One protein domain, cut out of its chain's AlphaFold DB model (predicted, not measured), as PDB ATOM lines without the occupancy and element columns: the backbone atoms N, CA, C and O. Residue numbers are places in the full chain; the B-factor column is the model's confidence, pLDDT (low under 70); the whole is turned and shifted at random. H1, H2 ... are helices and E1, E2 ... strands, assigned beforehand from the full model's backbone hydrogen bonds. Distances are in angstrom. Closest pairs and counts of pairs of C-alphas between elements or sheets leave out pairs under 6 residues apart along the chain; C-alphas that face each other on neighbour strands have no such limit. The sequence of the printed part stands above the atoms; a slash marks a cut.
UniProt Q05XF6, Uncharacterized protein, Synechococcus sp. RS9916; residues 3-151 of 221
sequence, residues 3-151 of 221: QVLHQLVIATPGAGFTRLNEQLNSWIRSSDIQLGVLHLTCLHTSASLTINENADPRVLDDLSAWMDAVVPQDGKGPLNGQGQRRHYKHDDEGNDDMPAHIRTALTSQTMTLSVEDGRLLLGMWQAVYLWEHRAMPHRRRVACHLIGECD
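Overview. This is residues 3 to 151 of the 221 residues of an uncharacterized protein of Synechococcus sp. RS9916 (UniProt Q05XF6). A long, twisted sheet of four strands, E1, E7, E3 and E5, has a small sheet of three strands, E2, E6 and E4, set partly face to face with it near one end. H1 packs on the large sheet, H2 and H3 pack on the small one, and between H2 and H3 a loop of residues 71 to 96 reaches far out and makes much of the length. The printed part has 149 residues with three named helices and seven named strands, in the order E1 E2 H1 E3 E4 H2 H3 E5 E6 E7; the class is mixed, helices and strands, and both sheets are antiparallel, in the orders E1 E7 E3 E5 and E2 E6 E4. It is only just compact, close to loose, with a radius of gyration of the C-alphas of 17.5 A and spans of 66 by 31 by 22 A.

Arrangement. Start with E1, residues 3 to 12, an edge strand whose neighbour is E7, residues 138 to 150; N 6 and O 144 are 2.9 A apart, within hydrogen-bond range. E7 bends by 58 degrees at residue 147 and pairs on with E3, residues 33 to 42, through N 39 and O 145 at 2.8 A. E3 bends by 80 degrees at residue 36, and its other neighbour is E5, residues 110 to 116, with N 38 and O 113 at 2.8 A. H1, residues 21 to 30, is on this sheet; its closest C-alpha pair with E7 is Ile 28 and Leu 146, 7.8 A. In the small sheet look at E2, residues 16 to 19, beside E6, residues 126 to 132, with N 18 and O 130 at 2.8 A, and at E4, residues 47 to 53, beside E6, with N 50 and O 129 at 3.0 A. H1 only grazes this sheet, with residues 21 to 24. Between the sheets, the closest C-alphas of E4 and E5 are those of Leu 49 and Thr 110, 6.6 A apart. H2, residues 58 to 70, and H3, residues 97 to 106, are on one face of the small sheet: two layers, helices over a sheet. The closest C-alphas of H3 and E4 are those of Ser 48 and Thr 104, 5.4 A apart. H2 and H3 are close but not clearly touching, Met 67 to Arg 103 at 7.3 A between C-alphas. In H1, H2 and H3 every O i to N i+4 pair is within hydrogen-bond range.

Along the chain. Find C-alpha 3 at (213.233, 184.337, 177.173), where E1 begins its 28.2 A. E2 measures 10.1 A, H1 14.1 A, E3 22.2 A and E4 18.5 A from first to last C-alpha. H2 starts at C-alpha 58, (177.128, 177.151, 171.388), and runs 18.1 A; H3 measures 14.7 A, E5 19.9 A and E6 18.3 A. E7 runs 34.7 A to C-alpha 150 at (210.560, 190.527, 184.509).

Size, cuts and confidence. The C-alphas farthest apart are those of Gly 81 and Asp 151, 66.2 A. The printed part has no cut; the link from H2 to H3, 26 residues, is long. Mean pLDDT of the printed part is 96.8, and no printed residue is under 70.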
ATOM      1  N   GLN A   3     213.924 185.240 178.094       97.69
ATOM      2  CA  GLN A   3     213.233 184.337 177.173       97.69
ATOM      3  C   GLN A   3     213.114 182.956 177.815       97.69
ATOM      4  O   GLN A   3     214.038 182.512 178.500       97.69
ATOM      5  N   VAL A   4     211.978 182.294 177.620       97.75
ATOM      6  CA  VAL A   4     211.695 180.962 178.153       97.75
ATOM      7  C   VAL A   4     211.004 180.139 177.077       97.75
ATOM      8  O   VAL A   4     209.974 180.542 176.538       97.75
ATOM      9  N   LEU A   5     211.566 178.968 176.785       97.88
ATOM     10  CA  LEU A   5     210.948 177.967 175.926       97.88
ATOM     11  C   LEU A   5     210.378 176.846 176.792       97.88
ATOM     12  O   LEU A   5     211.050 176.321 177.681       97.88
ATOM     13  N   HIS A   6     209.141 176.466 176.515       97.25
ATOM     14  CA  HIS A   6     208.456 175.365 177.169       97.25
ATOM     15  C   HIS A   6     207.618 174.587 176.157       97.25
ATOM     16  O   HIS A   6     207.409 175.024 175.025       97.25
ATOM     17  N   GLN A   7     207.132 173.420 176.565       98.12
ATOM     18  CA  GLN A   7     206.219 172.636 175.761       98.12
ATOM     19  C   GLN A   7     205.109 172.063 176.632       98.12
ATOM     20  O   GLN A   7     205.360 171.211 177.486       98.12
ATOM     21  N   LEU A   8     203.878 172.472 176.346       97.44
ATOM     22  CA  LEU A   8     202.692 171.910 176.975       97.44
ATOM     23  C   LEU A   8     202.294 170.603 176.287       97.44
ATOM     24  O   LEU A   8     202.358 170.483 175.060       97.44
ATOM     25  N   VAL A   9     201.867 169.627 177.088       98.25
ATOM     26  CA  VAL A   9     201.252 168.384 176.609       98.25
ATOM     27  C   VAL A   9     199.777 168.413 176.982       98.25
ATOM     28  O   VAL A   9     199.437 168.369 178.161       98.25
ATOM     29  N   ILE A  10     198.916 168.469 175.972       98.19
ATOM     30  CA  ILE A  10     197.465 168.590 176.110       98.19
ATOM     31  C   ILE A  10     196.836 167.238 175.792       98.19
ATOM     32  O   ILE A  10     197.060 166.696 174.711       98.19
ATOM     33  N   ALA A  11     196.070 166.675 176.723       98.12
ATOM     34  CA  ALA A  11     195.246 165.503 176.446       98.12
ATOM     35  C   ALA A  11     193.907 165.962 175.857       98.12
ATOM     36  O   ALA A  11     193.235 166.797 176.460       98.12
ATOM     37  N   THR A  12     193.535 165.419 174.702       97.88
ATOM     38  CA  THR A  12     192.258 165.682 174.034       97.88
ATOM     39  C   THR A  12     191.403 164.413 174.112       97.88
ATOM     40  O   THR A  12     191.921 163.329 173.841       97.88
ATOM     41  N   PRO A  13     190.123 164.488 174.525       96.62
ATOM     42  CA  PRO A  13     189.250 163.312 174.610       96.62
ATOM     43  C   PRO A  13     188.700 162.863 173.244       96.62
ATOM     44  O   PRO A  13     188.071 161.815 173.161       96.62
ATOM     45  N   GLY A  14     188.925 163.656 172.199       96.50
ATOM     46  CA  GLY A  14     188.366 163.507 170.861       96.50
ATOM     47  C   GLY A  14     188.147 164.888 170.246       96.50
ATOM     48  O   GLY A  14     188.620 165.889 170.800       96.50
ATOM     49  N   ALA A  15     187.426 164.934 169.128       97.31
ATOM     50  CA  ALA A  15     187.189 166.166 168.385       97.31
ATOM     51  C   ALA A  15     186.522 167.234 169.265       97.31
ATOM     52  O   ALA A  15     185.621 166.936 170.051       97.31
ATOM     53  N   GLY A  16     186.975 168.480 169.132       97.88
ATOM     54  CA  GLY A  16     186.442 169.609 169.889       97.88
ATOM     55  C   GLY A  16     187.522 170.537 170.430       97.88
ATOM     56  O   GLY A  16     188.659 170.560 169.960       97.88
ATOM     57  N   PHE A  17     187.155 171.331 171.433       98.50
ATOM     58  CA  PHE A  17     187.961 172.452 171.907       98.50
ATOM     59  C   PHE A  17     188.460 172.207 173.329       98.50
ATOM     60  O   PHE A  17     187.681 172.017 174.259       98.50
ATOM     61  N   THR A  18     189.777 172.265 173.520       98.38
ATOM     62  CA  THR A  18     190.407 172.220 174.844       98.38
ATOM     63  C   THR A  18     190.943 173.599 175.199       98.38
ATOM     64  O   THR A  18     191.852 174.105 174.539       98.38
ATOM     65  N   ARG A  19     190.381 174.223 176.240       98.12
ATOM     66  CA  ARG A  19     190.811 175.544 176.725       98.12
ATOM     67  C   ARG A  19     192.221 175.471 177.316       98.12
ATOM     68  O   ARG A  19     192.527 174.563 178.085       98.12
ATOM     69  N   LEU A  20     193.069 176.437 176.961       98.44
ATOM     70  CA  LEU A  20     194.477 176.486 177.373       98.44
ATOM     71  C   LEU A  20     194.786 177.593 178.395       98.44
ATOM     72  O   LEU A  20     195.884 177.609 178.950       98.44
ATOM     73  N   ASN A  21     193.849 178.514 178.648       97.69
ATOM     74  CA  ASN A  21     194.060 179.720 179.457       97.69
ATOM     75  C   ASN A  21     194.704 179.433 180.817       97.69
ATOM     76  O   ASN A  21     195.670 180.093 181.190       97.69
ATOM     77  N   GLU A  22     194.176 178.471 181.571       97.19
ATOM     78  CA  GLU A  22     194.617 178.180 182.934       97.19
ATOM     79  C   GLU A  22     196.057 177.659 182.947       97.19
ATOM     80  O   GLU A  22     196.880 178.129 183.734       97.19
ATOM     81  N   GLN A  23     196.377 176.739 182.033       97.81
ATOM     82  CA  GLN A  23     197.713 176.152 181.908       97.81
ATOM     83  C   GLN A  23     198.733 177.191 181.435       97.81
ATOM     84  O   GLN A  23     199.802 177.316 182.032       97.81
ATOM     85  N   LEU A  24     198.379 177.982 180.416       98.38
ATOM     86  CA  LEU A  24     199.227 179.051 179.893       98.38
ATOM     87  C   LEU A  24     199.485 180.118 180.961       98.38
ATOM     88  O   LEU A  24     200.639 180.414 181.248       98.38
ATOM     89  N   ASN A  25     198.445 180.636 181.618       98.25
ATOM     90  CA  ASN A  25     198.594 181.651 182.665       98.25
ATOM     91  C   ASN A  25     199.328 181.124 183.905       98.25
ATOM     92  O   ASN A  25     200.042 181.875 184.564       98.25
ATOM     93  N   SER A  26     199.163 179.849 184.270       97.75
ATOM     94  CA  SER A  26     199.966 179.243 185.341       97.75
ATOM     95  C   SER A  26     201.447 179.207 184.966       97.75
ATOM     96  O   SER A  26     202.300 179.547 185.784       97.75
ATOM     97  N   TRP A  27     201.757 178.823 183.728       97.81
ATOM     98  CA  TRP A  27     203.133 178.741 183.259       97.81
ATOM     99  C   TRP A  27     203.782 180.125 183.088       97.81
ATOM    100  O   TRP A  27     204.896 180.316 183.570       97.81
ATOM    101  N   ILE A  28     203.083 181.107 182.506       98.06
ATOM    102  CA  ILE A  28     203.570 182.496 182.385       98.06
ATOM    103  C   ILE A  28     203.903 183.065 183.769       98.06
ATOM    104  O   ILE A  28     204.999 183.575 183.976       98.06
ATOM    105  N   ARG A  29     203.016 182.898 184.759       96.56
ATOM    106  CA  ARG A  29     203.289 183.345 186.136       96.56
ATOM    107  C   ARG A  29     204.542 182.705 186.725       96.56
ATOM    108  O   ARG A  29     205.300 183.381 187.407       96.56
ATOM    109  N   SER A  30     204.794 181.428 186.433       96.56
ATOM    110  CA  SER A  30     206.002 180.732 186.901       96.56
ATOM    111  C   SER A  30     207.302 181.216 186.243       96.56
ATOM    112  O   SER A  30     208.384 180.850 186.696       96.56
ATOM    113  N   SER A  31     207.223 182.011 185.168       96.19
ATOM    114  CA  SER A  31     208.397 182.544 184.480       96.19
ATOM    115  C   SER A  31     208.824 183.931 184.967       96.19
ATOM    116  O   SER A  31     209.811 184.447 184.441       96.19
ATOM    117  N   ASP A  32     208.106 184.547 185.910       95.81
ATOM    118  CA  ASP A  32     208.325 185.910 186.436       95.81
ATOM    119  C   ASP A  32     208.254 187.045 185.393       95.81
ATOM    120  O   ASP A  32     208.599 188.186 185.699       95.81
ATOM    121  N   ILE A  33     207.845 186.752 184.154       96.88
ATOM    122  CA  ILE A  33     207.722 187.752 183.084       96.88
ATOM    123  C   ILE A  33     206.388 188.467 183.277       96.88
ATOM    124  O   ILE A  33     205.352 187.809 183.287       96.88
ATOM    125  N   GLN A  34     206.421 189.792 183.414       97.00
ATOM    126  CA  GLN A  34     205.232 190.622 183.636       97.00
ATOM    127  C   GLN A  34     204.678 191.184 182.330       97.00
ATOM    128  O   GLN A  34     203.478 191.096 182.090       97.00
ATOM    129  N   LEU A  35     205.556 191.696 181.465       98.06
ATOM    130  CA  LEU A  35     205.209 192.280 180.172       98.06
ATOM    131  C   LEU A  35     205.979 191.559 179.070       98.06
ATOM    132  O   LEU A  35     207.202 191.420 179.150       98.06
ATOM    133  N   GLY A  36     205.295 191.099 178.028       97.81
ATOM    134  CA  GLY A  36     205.967 190.380 176.954       97.81
ATOM    135  C   GLY A  36     205.055 189.867 175.855       97.81
ATOM    136  O   GLY A  36     203.919 190.303 175.686       97.81
ATOM    137  N   VAL A  37     205.591 188.915 175.098       98.62
ATOM    138  CA  VAL A  37     204.914 188.261 173.981       98.62
ATOM    139  C   VAL A  37     205.115 186.754 174.092       98.62
ATOM    140  O   VAL A  37     206.239 186.271 174.242       98.62
ATOM    141  N   LEU A  38     204.015 186.013 173.993       98.81
ATOM    142  CA  LEU A  38     203.995 184.562 173.910       98.81
ATOM    143  C   LEU A  38     203.720 184.121 172.475       98.81
ATOM    144  O   LEU A  38     202.650 184.389 171.937       98.81
ATOM    145  N   HIS A  39     204.649 183.377 171.886       98.81
ATOM    146  CA  HIS A  39     204.419 182.635 170.655       98.81
ATOM    147  C   HIS A  39     204.080 181.171 170.957       98.81
ATOM    148  O   HIS A  39     204.800 180.487 171.688       98.81
ATOM    149  N   LEU A  40     202.989 180.687 170.374       98.81
ATOM    150  CA  LEU A  40     202.520 179.310 170.447       98.81
ATOM    151  C   LEU A  40     202.662 178.635 169.084       98.81
ATOM    152  O   LEU A  40     202.306 179.220 168.061       98.81
ATOM    153  N   THR A  41     203.097 177.376 169.080       98.81
ATOM    154  CA  THR A  41     203.123 176.523 167.885       98.81
ATOM    155  C   THR A  41     202.556 175.144 168.214       98.81
ATOM    156  O   THR A  41     203.125 174.410 169.024       98.81
ATOM    157  N   CYS A  42     201.449 174.764 167.579       98.56
ATOM    158  CA  CYS A  42     200.947 173.395 167.584       98.56
ATOM    159  C   CYS A  42     201.902 172.515 166.771       98.56
ATOM    160  O   CYS A  42     202.079 172.717 165.572       98.56
ATOM    161  N   LEU A  43     202.518 171.524 167.414       98.62
ATOM    162  CA  LEU A  43     203.477 170.616 166.774       98.62
ATOM    163  C   LEU A  43     202.780 169.424 166.093       98.62
ATOM    164  O   LEU A  43     203.300 168.310 166.116       98.62
ATOM    165  N   HIS A  44     201.570 169.640 165.568       98.38
ATOM    166  CA  HIS A  44     200.701 168.621 164.975       98.38
ATOM    167  C   HIS A  44     200.007 169.180 163.733       98.38
ATOM    168  O   HIS A  44     199.671 170.360 163.678       98.38
ATOM    169  N   THR A  45     199.772 168.325 162.741       97.88
ATOM    170  CA  THR A  45     199.134 168.678 161.457       97.88
ATOM    171  C   THR A  45     197.649 168.337 161.399       97.88
ATOM    172  O   THR A  45     197.015 168.571 160.380       97.88
ATOM    173  N   SER A  46     197.105 167.783 162.480       98.06
ATOM    174  CA  SER A  46     195.716 167.335 162.601       98.06
ATOM    175  C   SER A  46     195.004 167.987 163.800       98.06
ATOM    176  O   SER A  46     194.040 167.441 164.323       98.06
ATOM    177  N   ALA A  47     195.539 169.103 164.299       98.62
ATOM    178  CA  ALA A  47     194.989 169.916 165.382       98.62
ATOM    179  C   ALA A  47     195.478 171.359 165.211       98.62
ATOM    180  O   ALA A  47     196.597 171.586 164.740       98.62
ATOM    181  N   SER A  48     194.677 172.333 165.629       98.56
ATOM    182  CA  SER A  48     194.985 173.756 165.461       98.56
ATOM    183  C   SER A  48     194.813 174.565 166.746       98.56
ATOM    184  O   SER A  48     194.422 174.045 167.790       98.56
ATOM    185  N   LEU A  49     195.178 175.844 166.688       98.69
ATOM    186  CA  LEU A  49     195.008 176.833 167.745       98.69
ATOM    187  C   LEU A  49     193.999 177.888 167.292       98.69
ATOM    188  O   LEU A  49     194.023 178.324 166.141       98.69
ATOM    189  N   THR A  50     193.147 178.341 168.209       98.25
ATOM    190  CA  THR A  50     192.184 179.416 167.939       98.25
ATOM    191  C   THR A  50     191.909 180.261 169.182       98.25
ATOM    192  O   THR A  50     192.074 179.784 170.306       98.25
ATOM    193  N   ILE A  51     191.527 181.526 168.980       98.25
ATOM    194  CA  ILE A  51     190.945 182.375 170.025       98.25
ATOM    195  C   ILE A  51     189.472 182.510 169.700       98.25
ATOM    196  O   ILE A  51     189.123 182.898 168.585       98.25
ATOM    197  N   ASN A  52     188.612 182.209 170.662       97.94
ATOM    198  CA  ASN A  52     187.182 182.380 170.465       97.94
ATOM    199  C   ASN A  52     186.454 182.675 171.774       97.94
ATOM    200  O   ASN A  52     187.094 182.850 172.817       97.94
ATOM    201  N   GLU A  53     185.127 182.741 171.691       97.50
ATOM    202  CA  GLU A  53     184.260 183.019 172.817       97.50
ATOM    203  C   GLU A  53     184.448 181.997 173.954       97.50
ATOM    204  O   GLU A  53     184.705 180.806 173.743       97.50
ATOM    205  N   ASN A  54     184.368 182.470 175.196       95.88
ATOM    206  CA  ASN A  54     184.503 181.661 176.405       95.88
ATOM    207  C   ASN A  54     183.238 181.611 177.277       95.88
ATOM    208  O   ASN A  54     183.265 180.919 178.301       95.88
ATOM    209  N   ALA A  55     182.185 182.334 176.882       94.38
ATOM    210  CA  ALA A  55     180.957 182.528 177.640       94.38
ATOM    211  C   ALA A  55     179.841 181.585 177.172       94.38
ATOM    212  O   ALA A  55     179.289 180.860 178.001       94.38
ATOM    213  N   ASP A  56     179.546 181.552 175.871       96.38
ATOM    214  CA  ASP A  56     178.538 180.660 175.302       96.38
ATOM    215  C   ASP A  56     179.168 179.441 174.597       96.38
ATOM    216  O   ASP A  56     179.842 179.600 173.575       96.38
ATOM    217  N   PRO A  57     178.960 178.203 175.094       93.19
ATOM    218  CA  PRO A  57     179.499 177.005 174.450       93.19
ATOM    219  C   PRO A  57     178.945 176.775 173.036       93.19
ATOM    220  O   PRO A  57     179.636 176.162 172.224       93.19
ATOM    221  N   ARG A  58     177.760 177.317 172.708       97.19
ATOM    222  CA  ARG A  58     177.128 177.151 171.388       97.19
ATOM    223  C   ARG A  58     177.988 177.696 170.254       97.19
ATOM    224  O   ARG A  58     177.971 177.143 169.165       97.19
ATOM    225  N   VAL A  59     178.797 178.724 170.520       97.81
ATOM    226  CA  VAL A  59     179.735 179.274 169.529       97.81
ATOM    227  C   VAL A  59     180.736 178.210 169.074       97.81
ATOM    228  O   VAL A  59     181.047 178.112 167.890       97.81
ATOM    229  N   LEU A  60     181.229 177.388 170.003       97.62
ATOM    230  CA  LEU A  60     182.163 176.305 169.691       97.62
ATOM    231  C   LEU A  60     181.457 175.148 168.974       97.62
ATOM    232  O   LEU A  60     182.023 174.583 168.038       97.62
ATOM    233  N   ASP A  61     180.222 174.836 169.369       97.56
ATOM    234  CA  ASP A  61     179.401 173.819 168.703       97.56
ATOM    235  C   ASP A  61     179.122 174.204 167.238       97.56
ATOM    236  O   ASP A  61     179.358 173.400 166.334       97.56
ATOM    237  N   ASP A  62     178.720 175.453 166.986       98.25
ATOM    238  CA  ASP A  62     178.446 175.978 165.644       98.25
ATOM    239  C   ASP A  62     179.716 176.039 164.784       98.25
ATOM    240  O   ASP A  62     179.688 175.682 163.604       98.25
ATOM    241  N   LEU A  63     180.860 176.421 165.367       97.81
ATOM    242  CA  LEU A  63     182.160 176.365 164.686       97.81
ATOM    243  C   LEU A  63     182.521 174.935 164.272       97.81
ATOM    244  O   LEU A  63     183.019 174.725 163.162       97.81
ATOM    245  N   SER A  64     182.270 173.952 165.142       97.00
ATOM    246  CA  SER A  64     182.491 172.538 164.827       97.00
ATOM    247  C   SER A  64     181.563 172.067 163.713       97.00
ATOM    248  O   SER A  64     182.038 171.504 162.728       97.00
ATOM    249  N   ALA A  65     180.264 172.355 163.822       97.62
ATOM    250  CA  ALA A  65     179.263 171.963 162.837       97.62
ATOM    251  C   ALA A  65     179.535 172.585 161.458       97.62
ATOM    252  O   ALA A  65     179.450 171.909 160.432       97.62
ATOM    253  N   TRP A  66     179.930 173.860 161.424       97.75
ATOM    254  CA  TRP A  66     180.329 174.527 160.190       97.75
ATOM    255  C   TRP A  66     181.568 173.872 159.570       97.75
ATOM    256  O   TRP A  66     181.597 173.600 158.368       97.75
ATOM    257  N   MET A  67     182.576 173.554 160.388       97.12
ATOM    258  CA  MET A  67     183.783 172.882 159.910       97.12
ATOM    259  C   MET A  67     183.481 171.472 159.379       97.12
ATOM    260  O   MET A  67     184.063 171.064 158.373       97.12
ATOM    261  N   ASP A  68     182.553 170.743 160.002       95.69
ATOM    262  CA  ASP A  68     182.082 169.439 159.525       95.69
ATOM    263  C   ASP A  68     181.362 169.538 158.175       95.69
ATOM    264  O   ASP A  68     181.532 168.665 157.324       95.69
ATOM    265  N   ALA A  69     180.613 170.617 157.939       95.19
ATOM    266  CA  ALA A  69     179.950 170.858 156.660       95.19
ATOM    267  C   ALA A  69     180.940 171.210 155.532       95.19
ATOM    268  O   ALA A  69     180.778 170.754 154.398       95.19
ATOM    269  N   VAL A  70     181.967 172.013 155.833       95.19
ATOM    270  CA  VAL A  70     182.960 172.483 154.847       95.19
ATOM    271  C   VAL A  70     184.042 171.440 154.569       95.19
ATOM    272  O   VAL A  70     184.501 171.307 153.431       95.19
ATOM    273  N   VAL A  71     184.441 170.678 155.588       96.50
ATOM    274  CA  VAL A  71     185.461 169.626 155.503       96.50
ATOM    275  C   VAL A  71     184.878 168.309 156.020       96.50
ATOM    276  O   VAL A  71     185.206 167.866 157.132       96.50
ATOM    277  N   PRO A  72     183.993 167.676 155.237       93.81
ATOM    278  CA  PRO A  72     183.292 166.489 155.681       93.81
ATOM    279  C   PRO A  72     184.216 165.266 155.672       93.81
ATOM    280  O   PRO A  72     185.129 165.141 154.854       93.81
ATOM    281  N   GLN A  73     183.981 164.347 156.608       92.88
ATOM    282  CA  GLN A  73     184.802 163.140 156.766       92.88
ATOM    283  C   GLN A  73     184.464 162.040 155.750       92.88
ATOM    284  O   GLN A  73     185.249 161.122 155.531       92.88
ATOM    285  N   ASP A  74     183.301 162.126 155.103       88.94
ATOM    286  CA  ASP A  74     182.805 161.133 154.146       88.94
ATOM    287  C   ASP A  74     183.420 161.270 152.739       88.94
ATOM    288  O   ASP A  74     183.149 160.450 151.860       88.94
ATOM    289  N   GLY A  75     184.280 162.270 152.515       91.06
ATOM    290  CA  GLY A  75     185.084 162.417 151.306       91.06
ATOM    291  C   GLY A  75     185.077 163.832 150.731       91.06
ATOM    292  O   GLY A  75     184.755 164.810 151.393       91.06
ATOM    293  N   LYS A  76     185.440 163.958 149.453       93.00
ATOM    294  CA  LYS A  76     185.587 165.228 148.736       93.00
ATOM    295  C   LYS A  76     184.627 165.378 147.565       93.00
ATOM    296  O   LYS A  76     184.268 164.409 146.888       93.00
ATOM    297  N   GLY A  77     184.361 166.641 147.240       90.75
ATOM    298  CA  GLY A  77     183.518 167.034 146.117       90.75
ATOM    299  C   GLY A  77     182.029 166.831 146.401       90.75
ATOM    300  O   GLY A  77     181.660 166.457 147.517       90.75
ATOM    301  N   PRO A  78     181.165 167.106 145.411       92.50
ATOM    302  CA  PRO A  78     179.729 166.921 145.557       92.50
ATOM    303  C   PRO A  78     179.372 165.441 145.720       92.50
ATOM    304  O   PRO A  78     180.130 164.554 145.312       92.50
ATOM    305  N   LEU A  79     178.191 165.193 146.286       94.44
ATOM    306  CA  LEU A  79     177.595 163.864 146.301       94.44
ATOM    307  C   LEU A  79     177.325 163.407 144.860       94.44
ATOM    308  O   LEU A  79     176.881 164.188 144.017       94.44
ATOM    309  N   ASN A  80     177.610 162.142 144.573       94.38
ATOM    310  CA  ASN A  80     177.211 161.504 143.324       94.38
ATOM    311  C   ASN A  80     175.713 161.127 143.350       94.38
ATOM    312  O   ASN A  80     175.018 161.338 144.343       94.38
ATOM    313  N   GLY A  81     175.215 160.521 142.267       95.12
ATOM    314  CA  GLY A  81     173.817 160.071 142.170       95.12
ATOM    315  C   GLY A  81     173.409 158.998 143.193       95.12
ATOM    316  O   GLY A  81     172.232 158.673 143.288       95.12
ATOM    317  N   GLN A  82     174.361 158.452 143.953       94.50
ATOM    318  CA  GLN A  82     174.153 157.490 145.034       94.50
ATOM    319  C   GLN A  82     174.296 158.123 146.428       94.50
ATOM    320  O   GLN A  82     174.277 157.403 147.422       94.50
ATOM    321  N   GLY A  83     174.455 159.447 146.525       94.25
ATOM    322  CA  GLY A  83     174.621 160.127 147.808       94.25
ATOM    323  C   GLY A  83     175.982 159.880 148.464       94.25
ATOM    324  O   GLY A  83     176.078 159.910 149.685       94.25
ATOM    325  N   GLN A  84     177.033 159.615 147.681       93.44
ATOM    326  CA  GLN A  84     178.386 159.365 148.186       93.44
ATOM    327  C   GLN A  84     179.376 160.400 147.657       93.44
ATOM    328  O   GLN A  84     179.310 160.807 146.492       93.44
ATOM    329  N   ARG A  85     180.338 160.793 148.495       94.44
ATOM    330  CA  ARG A  85     181.496 161.576 148.056       94.44
ATOM    331  C   ARG A  85     182.612 160.663 147.577       94.44
ATOM    332  O   ARG A  85     182.633 159.456 147.808       94.44
ATOM    333  N   ARG A  86     183.583 161.256 146.889       93.56
ATOM    334  CA  ARG A  86     184.809 160.547 146.527       93.56
ATOM    335  C   ARG A  86     185.722 160.492 147.742       93.56
ATOM    336  O   ARG A  86     186.007 161.537 148.306       93.56
ATOM    337  N   HIS A  87     186.263 159.332 148.081       93.38
ATOM    338  CA  HIS A  87     187.202 159.232 149.197       93.38
ATOM    339  C   HIS A  87     188.440 160.127 149.011       93.38
ATOM    340  O   HIS A  87     188.897 160.409 147.887       93.38
ATOM    341  N   TYR A  88     188.975 160.593 150.139       95.12
ATOM    342  CA  TYR A  88     190.321 161.144 150.185       95.12
ATOM    343  C   TYR A  88     191.338 160.037 149.896       95.12
ATOM    344  O   TYR A  88     191.053 158.861 150.064       95.12
ATOM    345  N   LYS A  89     192.512 160.416 149.381       94.62
ATOM    346  CA  LYS A  89     193.588 159.446 149.118       94.62
ATOM    347  C   LYS A  89     194.410 159.119 150.365       94.62
ATOM    348  O   LYS A  89     195.154 158.155 150.331       94.62
ATOM    349  N   HIS A  90     194.363 159.996 151.362       95.00
ATOM    350  CA  HIS A  90     195.100 159.871 152.607       95.00
ATOM    351  C   HIS A  90     194.076 159.573 153.698       95.00
ATOM    352  O   HIS A  90     193.326 160.446 154.124       95.00
ATOM    353  N   ASP A  91     193.948 158.301 154.021       93.62
ATOM    354  CA  ASP A  91     193.013 157.750 154.999       93.62
ATOM    355  C   ASP A  91     193.700 156.660 155.834       93.62
ATOM    356  O   ASP A  91     193.043 155.804 156.429       93.62
ATOM    357  N   ASP A  92     195.037 156.711 155.888       93.50
ATOM    358  CA  ASP A  92     195.898 155.718 156.528       93.50
ATOM    359  C   ASP A  92     195.582 155.586 158.029       93.50
ATOM    360  O   ASP A  92     195.695 154.501 158.602       93.50
ATOM    361  N   GLU A  93     195.142 156.679 158.661       92.44
ATOM    362  CA  GLU A  93     194.720 156.710 160.061       92.44
ATOM    363  C   GLU A  93     193.192 156.823 160.259       92.44
ATOM    364  O   GLU A  93     192.732 157.134 161.362       92.44
ATOM    365  N   GLY A  94     192.403 156.554 159.212       92.94
ATOM    366  CA  GLY A  94     190.938 156.559 159.229       92.94
ATOM    367  C   GLY A  94     190.292 157.688 158.418       92.94
ATOM    368  O   GLY A  94     190.954 158.541 157.833       92.94
ATOM    369  N   ASN A  95     188.955 157.703 158.390       93.81
ATOM    370  CA  ASN A  95     188.177 158.640 157.564       93.81
ATOM    371  C   ASN A  95     188.378 160.118 157.943       93.81
ATOM    372  O   ASN A  95     188.137 160.995 157.118       93.81
ATOM    373  N   ASP A  96     188.798 160.404 159.177       95.56
ATOM    374  CA  ASP A  96     189.032 161.758 159.683       95.56
ATOM    375  C   ASP A  96     190.473 162.257 159.476       95.56
ATOM    376  O   ASP A  96     190.759 163.414 159.789       95.56
ATOM    377  N   ASP A  97     191.356 161.430 158.901       96.38
ATOM    378  CA  ASP A  97     192.779 161.721 158.722       96.38
ATOM    379  C   ASP A  97     193.009 162.934 157.801       96.38
ATOM    380  O   ASP A  97     193.302 164.042 158.264       96.38
ATOM    381  N   MET A  98     192.758 162.798 156.492       97.56
ATOM    382  CA  MET A  98     192.861 163.934 155.564       97.56
ATOM    383  C   MET A  98     191.958 165.127 155.930       97.56
ATOM    384  O   MET A  98     192.432 166.262 155.814       97.56
ATOM    385  N   PRO A  99     190.696 164.952 156.378       97.56
ATOM    386  CA  PRO A  99     189.899 166.063 156.893       97.56
ATOM    387  C   PRO A  99     190.620 166.867 157.978       97.56
ATOM    388  O   PRO A  99     190.676 168.090 157.877       97.56
ATOM    389  N   ALA A 100     191.243 166.222 158.966       98.06
ATOM    390  CA  ALA A 100     191.956 166.925 160.028       98.06
ATOM    391  C   ALA A 100     193.147 167.750 159.510       98.06
ATOM    392  O   ALA A 100     193.396 168.856 160.003       98.06
ATOM    393  N   HIS A 101     193.837 167.262 158.476       98.12
ATOM    394  CA  HIS A 101     194.869 168.024 157.770       98.12
ATOM    395  C   HIS A 101     194.306 169.270 157.073       98.12
ATOM    396  O   HIS A 101     194.873 170.357 157.194       98.12
ATOM    397  N   ILE A 102     193.168 169.144 156.383       98.06
ATOM    398  CA  ILE A 102     192.507 170.280 155.718       98.06
ATOM    399  C   ILE A 102     192.038 171.305 156.755       98.06
ATOM    400  O   ILE A 102     192.318 172.492 156.603       98.06
ATOM    401  N   ARG A 103     191.383 170.868 157.836       97.94
ATOM    402  CA  ARG A 103     190.923 171.755 158.920       97.94
ATOM    403  C   ARG A 103     192.084 172.513 159.556       97.94
ATOM    404  O   ARG A 103     191.973 173.708 159.821       97.94
ATOM    405  N   THR A 104     193.223 171.850 159.740       98.12
ATOM    406  CA  THR A 104     194.446 172.496 160.236       98.12
ATOM    407  C   THR A 104     194.974 173.542 159.248       98.12
ATOM    408  O   THR A 104     195.337 174.635 159.673       98.12
ATOM    409  N   ALA A 105     194.956 173.253 157.942       97.44
ATOM    410  CA  ALA A 105     195.376 174.193 156.898       97.44
ATOM    411  C   ALA A 105     194.441 175.410 156.744       97.44
ATOM    412  O   ALA A 105     194.900 176.477 156.347       97.44
ATOM    413  N   LEU A 106     193.148 175.257 157.050       97.44
ATOM    414  CA  LEU A 106     192.152 176.340 157.017       97.44
ATOM    415  C   LEU A 106     192.123 177.191 158.292       97.44
ATOM    416  O   LEU A 106     191.505 178.253 158.309       97.44
ATOM    417  N   THR A 107     192.742 176.713 159.368       96.56
ATOM    418  CA  THR A 107     192.781 177.409 160.657       96.56
ATOM    419  C   THR A 107     194.199 177.914 160.919       96.56
ATOM    420  O   THR A 107     194.816 178.495 160.028       96.56
ATOM    421  N   SER A 108     194.730 177.757 162.132       96.50
ATOM    422  CA  SER A 108     196.088 178.192 162.437       96.50
ATOM    423  C   SER A 108     196.831 177.186 163.298       96.50
ATOM    424  O   SER A 108     196.319 176.698 164.299       96.50
ATOM    425  N   GLN A 109     198.085 176.916 162.956       97.38
ATOM    426  CA  GLN A 109     198.990 176.142 163.808       97.38
ATOM    427  C   GLN A 109     199.785 177.030 164.767       97.38
ATOM    428  O   GLN A 109     200.384 176.523 165.713       97.38
ATOM    429  N   THR A 110     199.806 178.344 164.544       98.38
ATOM    430  CA  THR A 110     200.626 179.284 165.315       98.38
ATOM    431  C   THR A 110     199.822 180.471 165.808       98.38
ATOM    432  O   THR A 110     198.886 180.921 165.152       98.38
ATOM    433  N   MET A 111     200.209 181.030 166.946       97.31
ATOM    434  CA  MET A 111     199.549 182.206 167.500       97.31
ATOM    435  C   MET A 111     200.532 183.027 168.313       97.31
ATOM    436  O   MET A 111     201.347 182.467 169.038       97.31
ATOM    437  N   THR A 112     200.438 184.347 168.217       98.56
ATOM    438  CA  THR A 112     201.249 185.264 169.017       98.56
ATOM    439  C   THR A 112     200.318 186.112 169.873       98.56
ATOM    440  O   THR A 112     199.377 186.706 169.354       98.56
ATOM    441  N   LEU A 113     200.561 186.127 171.181       98.50
ATOM    442  CA  LEU A 113     199.706 186.732 172.200       98.50
ATOM    443  C   LEU A 113     200.517 187.714 173.040       98.50
ATOM    444  O   LEU A 113     201.663 187.432 173.393       98.50
ATOM    445  N   SER A 114     199.907 188.835 173.409       98.62
ATOM    446  CA  SER A 114     200.491 189.757 174.382       98.62
ATOM    447  C   SER A 114     200.365 189.198 175.800       98.62
ATOM    448  O   SER A 114     199.384 188.526 176.137       98.62
ATOM    449  N   VAL A 115     201.358 189.490 176.631       98.50
ATOM    450  CA  VAL A 115     201.385 189.171 178.060       98.50
ATOM    451  C   VAL A 115     201.503 190.472 178.842       98.50
ATOM    452  O   VAL A 115     202.389 191.272 178.548       98.50
ATOM    453  N   GLU A 116     200.626 190.657 179.821       97.69
ATOM    454  CA  GLU A 116     200.587 191.797 180.742       97.69
ATOM    455  C   GLU A 116     200.210 191.286 182.142       97.69
ATOM    456  O   GLU A 116     199.440 190.329 182.265       97.69
ATOM    457  N   ASP A 117     200.781 191.876 183.195       96.50
ATOM    458  CA  ASP A 117     200.620 191.452 184.595       96.50
ATOM    459  C   ASP A 117     200.818 189.937 184.808       96.50
ATOM    460  O   ASP A 117     200.080 189.266 185.541       96.50
ATOM    461  N   GLY A 118     201.786 189.358 184.088       97.00
ATOM    462  CA  GLY A 118     202.135 187.942 184.200       97.00
ATOM    463  C   GLY A 118     201.063 186.980 183.689       97.00
ATOM    464  O   GLY A 118     201.038 185.812 184.083       97.00
ATOM    465  N   ARG A 119     200.164 187.433 182.811       97.94
ATOM    466  CA  ARG A 119     199.118 186.609 182.192       97.94
ATOM    467  C   ARG A 119     198.864 187.022 180.747       97.94
ATOM    468  O   ARG A 119     199.300 188.073 180.296       97.94
ATOM    469  N   LEU A 120     198.140 186.188 180.010       98.50
ATOM    470  CA  LEU A 120     197.670 186.534 178.673       98.50
ATOM    471  C   LEU A 120     196.772 187.777 178.727       98.50
ATOM    472  O   LEU A 120     195.794 187.803 179.480       98.50
ATOM    473  N   LEU A 121     197.073 188.762 177.884       98.44
ATOM    474  CA  LEU A 121     196.206 189.906 177.636       98.44
ATOM    475  C   LEU A 121     195.139 189.496 176.614       98.44
ATOM    476  O   LEU A 121     195.394 189.440 175.412       98.44
ATOM    477  N   LEU A 122     193.952 189.167 177.116       98.00
ATOM    478  CA  LEU A 122     192.794 188.733 176.335       98.00
ATOM    479  C   LEU A 122     191.587 189.616 176.659       98.00
ATOM    480  O   LEU A 122     191.437 190.088 177.788       98.00
ATOM    481  N   GLY A 123     190.697 189.794 175.683       97.75
ATOM    482  CA  GLY A 123     189.384 190.386 175.921       97.75
ATOM    483  C   GLY A 123     188.535 189.532 176.868       97.75
ATOM    484  O   GLY A 123     188.758 188.331 177.013       97.75
ATOM    485  N   MET A 124     187.521 190.144 177.486       96.25
ATOM    486  CA  MET A 124     186.650 189.494 178.482       96.25
ATOM    487  C   MET A 124     186.053 188.167 177.990       96.25
ATOM    488  O   MET A 124     185.996 187.195 178.742       96.25
ATOM    489  N   TRP A 125     185.661 188.122 176.717       97.56
ATOM    490  CA  TRP A 125     185.042 186.952 176.100       97.56
ATOM    491  C   TRP A 125     186.032 186.027 175.396       97.56
ATOM    492  O   TRP A 125     185.614 185.056 174.792       97.56
ATOM    493  N   GLN A 126     187.337 186.296 175.439       98.50
ATOM    494  CA  GLN A 126     188.317 185.519 174.687       98.50
ATOM    495  C   GLN A 126     188.930 184.392 175.525       98.50
ATOM    496  O   GLN A 126     189.352 184.571 176.671       98.50
ATOM    497  N   ALA A 127     189.057 183.219 174.916       98.38
ATOM    498  CA  ALA A 127     189.916 182.147 175.393       98.38
ATOM    499  C   ALA A 127     190.715 181.528 174.248       98.38
ATOM    500  O   ALA A 127     190.270 181.504 173.103       98.38
ATOM    501  N   VAL A 128     191.903 181.035 174.586       98.69
ATOM    502  CA  VAL A 128     192.783 180.284 173.694       98.69
ATOM    503  C   VAL A 128     192.406 178.812 173.791       98.69
ATOM    504  O   VAL A 128     192.376 178.241 174.885       98.69
ATOM    505  N   TYR A 129     192.164 178.190 172.645       98.69
ATOM    506  CA  TYR A 129     191.801 176.785 172.537       98.69
ATOM    507  C   TYR A 129     192.782 176.037 171.641       98.69
ATOM    508  O   TYR A 129     193.229 176.553 170.616       98.69
ATOM    509  N   LEU A 130     193.058 174.787 172.008       98.75
ATOM    510  CA  LEU A 130     193.470 173.769 171.054       98.75
ATOM    511  C   LEU A 130     192.207 173.150 170.455       98.75
ATOM    512  O   LEU A 130     191.364 172.648 171.199       98.75
ATOM    513  N   TRP A 131     192.088 173.184 169.133       98.56
ATOM    514  CA  TRP A 131     191.007 172.550 168.390       98.56
ATOM    515  C   TRP A 131     191.498 171.203 167.856       98.56
ATOM    516  O   TRP A 131     192.349 171.136 166.967       98.56
ATOM    517  N   GLU A 132     191.004 170.128 168.462       98.62
ATOM    518  CA  GLU A 132     191.234 168.753 168.036       98.62
ATOM    519  C   GLU A 132     190.308 168.416 166.866       98.62
ATOM    520  O   GLU A 132     189.088 168.548 166.984       98.62
ATOM    521  N   HIS A 133     190.890 167.969 165.753       98.12
ATOM    522  CA  HIS A 133     190.134 167.606 164.551       98.12
ATOM    523  C   HIS A 133     189.930 166.100 164.408       98.12
ATOM    524  O   HIS A 133     189.131 165.683 163.573       98.12
ATOM    525  N   ARG A 134     190.647 165.289 165.196       97.75
ATOM    526  CA  ARG A 134     190.532 163.828 165.187       97.75
ATOM    527  C   ARG A 134     189.494 163.359 166.198       97.75
ATOM    528  O   ARG A 134     189.420 163.868 167.312       97.75
ATOM    529  N   ALA A 135     188.699 162.365 165.821       96.25
ATOM    530  CA  ALA A 135     187.619 161.826 166.638       96.25
ATOM    531  C   ALA A 135     188.135 161.077 167.875       96.25
ATOM    532  O   ALA A 135     187.503 161.117 168.930       96.25
ATOM    533  N   MET A 136     189.280 160.401 167.755       96.81
ATOM    534  CA  MET A 136     189.870 159.616 168.840       96.81
ATOM    535  C   MET A 136     190.677 160.489 169.814       96.81
ATOM    536  O   MET A 136     191.188 161.538 169.426       96.81
ATOM    537  N   PRO A 137     190.849 160.061 171.079       97.94
ATOM    538  CA  PRO A 137     191.696 160.774 172.026       97.94
ATOM    539  C   PRO A 137     193.159 160.867 171.573       97.94
ATOM    540  O   PRO A 137     193.753 159.868 171.160       97.94
ATOM    541  N   HIS A 138     193.786 162.033 171.754       98.00
ATOM    542  CA  HIS A 138     195.203 162.250 171.453       98.00
ATOM    543  C   HIS A 138     195.948 162.975 172.582       98.00
ATOM    544  O   HIS A 138     195.383 163.507 173.538       98.00
ATOM    545  N   ARG A 139     197.281 162.995 172.465       98.19
ATOM    546  CA  ARG A 139     198.165 163.850 173.264       98.19
ATOM    547  C   ARG A 139     198.872 164.835 172.346       98.19
ATOM    548  O   ARG A 139     199.809 164.475 171.635       98.19
ATOM    549  N   ARG A 140     198.426 166.084 172.371       98.38
ATOM    550  CA  ARG A 140     198.973 167.169 171.558       98.38
ATOM    551  C   ARG A 140     200.107 167.878 172.282       98.38
ATOM    552  O   ARG A 140     200.177 167.899 173.507       98.38
ATOM    553  N   ARG A 141     201.030 168.432 171.504       98.75
ATOM    554  CA  ARG A 141     202.202 169.172 171.976       98.75
ATOM    555  C   ARG A 141     202.118 170.578 171.415       98.75
ATOM    556  O   ARG A 141     202.019 170.734 170.199       98.75
ATOM    557  N   VAL A 142     202.188 171.568 172.292       98.69
ATOM    558  CA  VAL A 142     202.240 172.981 171.912       98.69
ATOM    559  C   VAL A 142     203.554 173.545 172.429       98.69
ATOM    560  O   VAL A 142     203.807 173.512 173.632       98.69
ATOM    561  N   ALA A 143     204.413 174.008 171.523       98.75
ATOM    562  CA  ALA A 143     205.598 174.768 171.893       98.75
ATOM    563  C   ALA A 143     205.174 176.173 172.325       98.75
ATOM    564  O   ALA A 143     204.330 176.796 171.680       98.75
ATOM    565  N   CYS A 144     205.754 176.655 173.417       98.69
ATOM    566  CA  CYS A 144     205.455 177.945 174.016       98.69
ATOM    567  C   CYS A 144     206.765 178.711 174.173       98.69
ATOM    568  O   CYS A 144     207.621 178.316 174.965       98.69
ATOM    569  N   HIS A 145     206.934 179.787 173.413       98.75
ATOM    570  CA  HIS A 145     208.106 180.646 173.478       98.75
ATOM    571  C   HIS A 145     207.701 182.021 174.000       98.75
ATOM    572  O   HIS A 145     207.032 182.786 173.309       98.75
ATOM    573  N   LEU A 146     208.084 182.310 175.238       98.69
ATOM    574  CA  LEU A 146     207.773 183.554 175.925       98.69
ATOM    575  C   LEU A 146     209.016 184.434 175.978       98.69
ATOM    576  O   LEU A 146     210.066 183.986 176.438       98.69
ATOM    577  N   ILE A 147     208.893 185.684 175.545       98.50
ATOM    578  CA  ILE A 147     209.955 186.690 175.630       98.50
ATOM    579  C   ILE A 147     209.372 187.941 176.274       98.50
ATOM    580  O   ILE A 147     208.298 188.392 175.882       98.50
ATOM    581  N   GLY A 148     210.069 188.515 177.250       97.56
ATOM    582  CA  GLY A 148     209.582 189.719 177.908       97.56
ATOM    583  C   GLY A 148     210.490 190.249 179.001       97.56
ATOM    584  O   GLY A 148     211.667 189.893 179.116       97.56
ATOM    585  N   GLU A 149     209.934 191.134 179.806       97.19
ATOM    586  CA  GLU A 149     210.585 191.756 180.946       97.19
ATOM    587  C   GLU A 149     210.024 191.153 182.230       97.19
ATOM    588  O   GLU A 149     208.811 191.017 182.404       97.19
ATOM    589  N   CYS A 150     210.928 190.748 183.120       92.75
ATOM    590  CA  CYS A 150     210.560 190.527 184.509       92.75
ATOM    591  C   CYS A 150     210.452 191.890 185.185       92.75
ATOM    592  O   CYS A 150     211.146 192.824 184.777       92.75
ATOM    593  N   ASP A 151     209.632 191.984 186.222       81.12
ATOM    594  CA  ASP A 151     209.499 193.215 186.991       81.12
ATOM    595  C   ASP A 151     210.880 193.701 187.470       81.12
ATOM    596  O   ASP A 151     211.590 192.987 188.185       81.12
TER     597      ASP A 151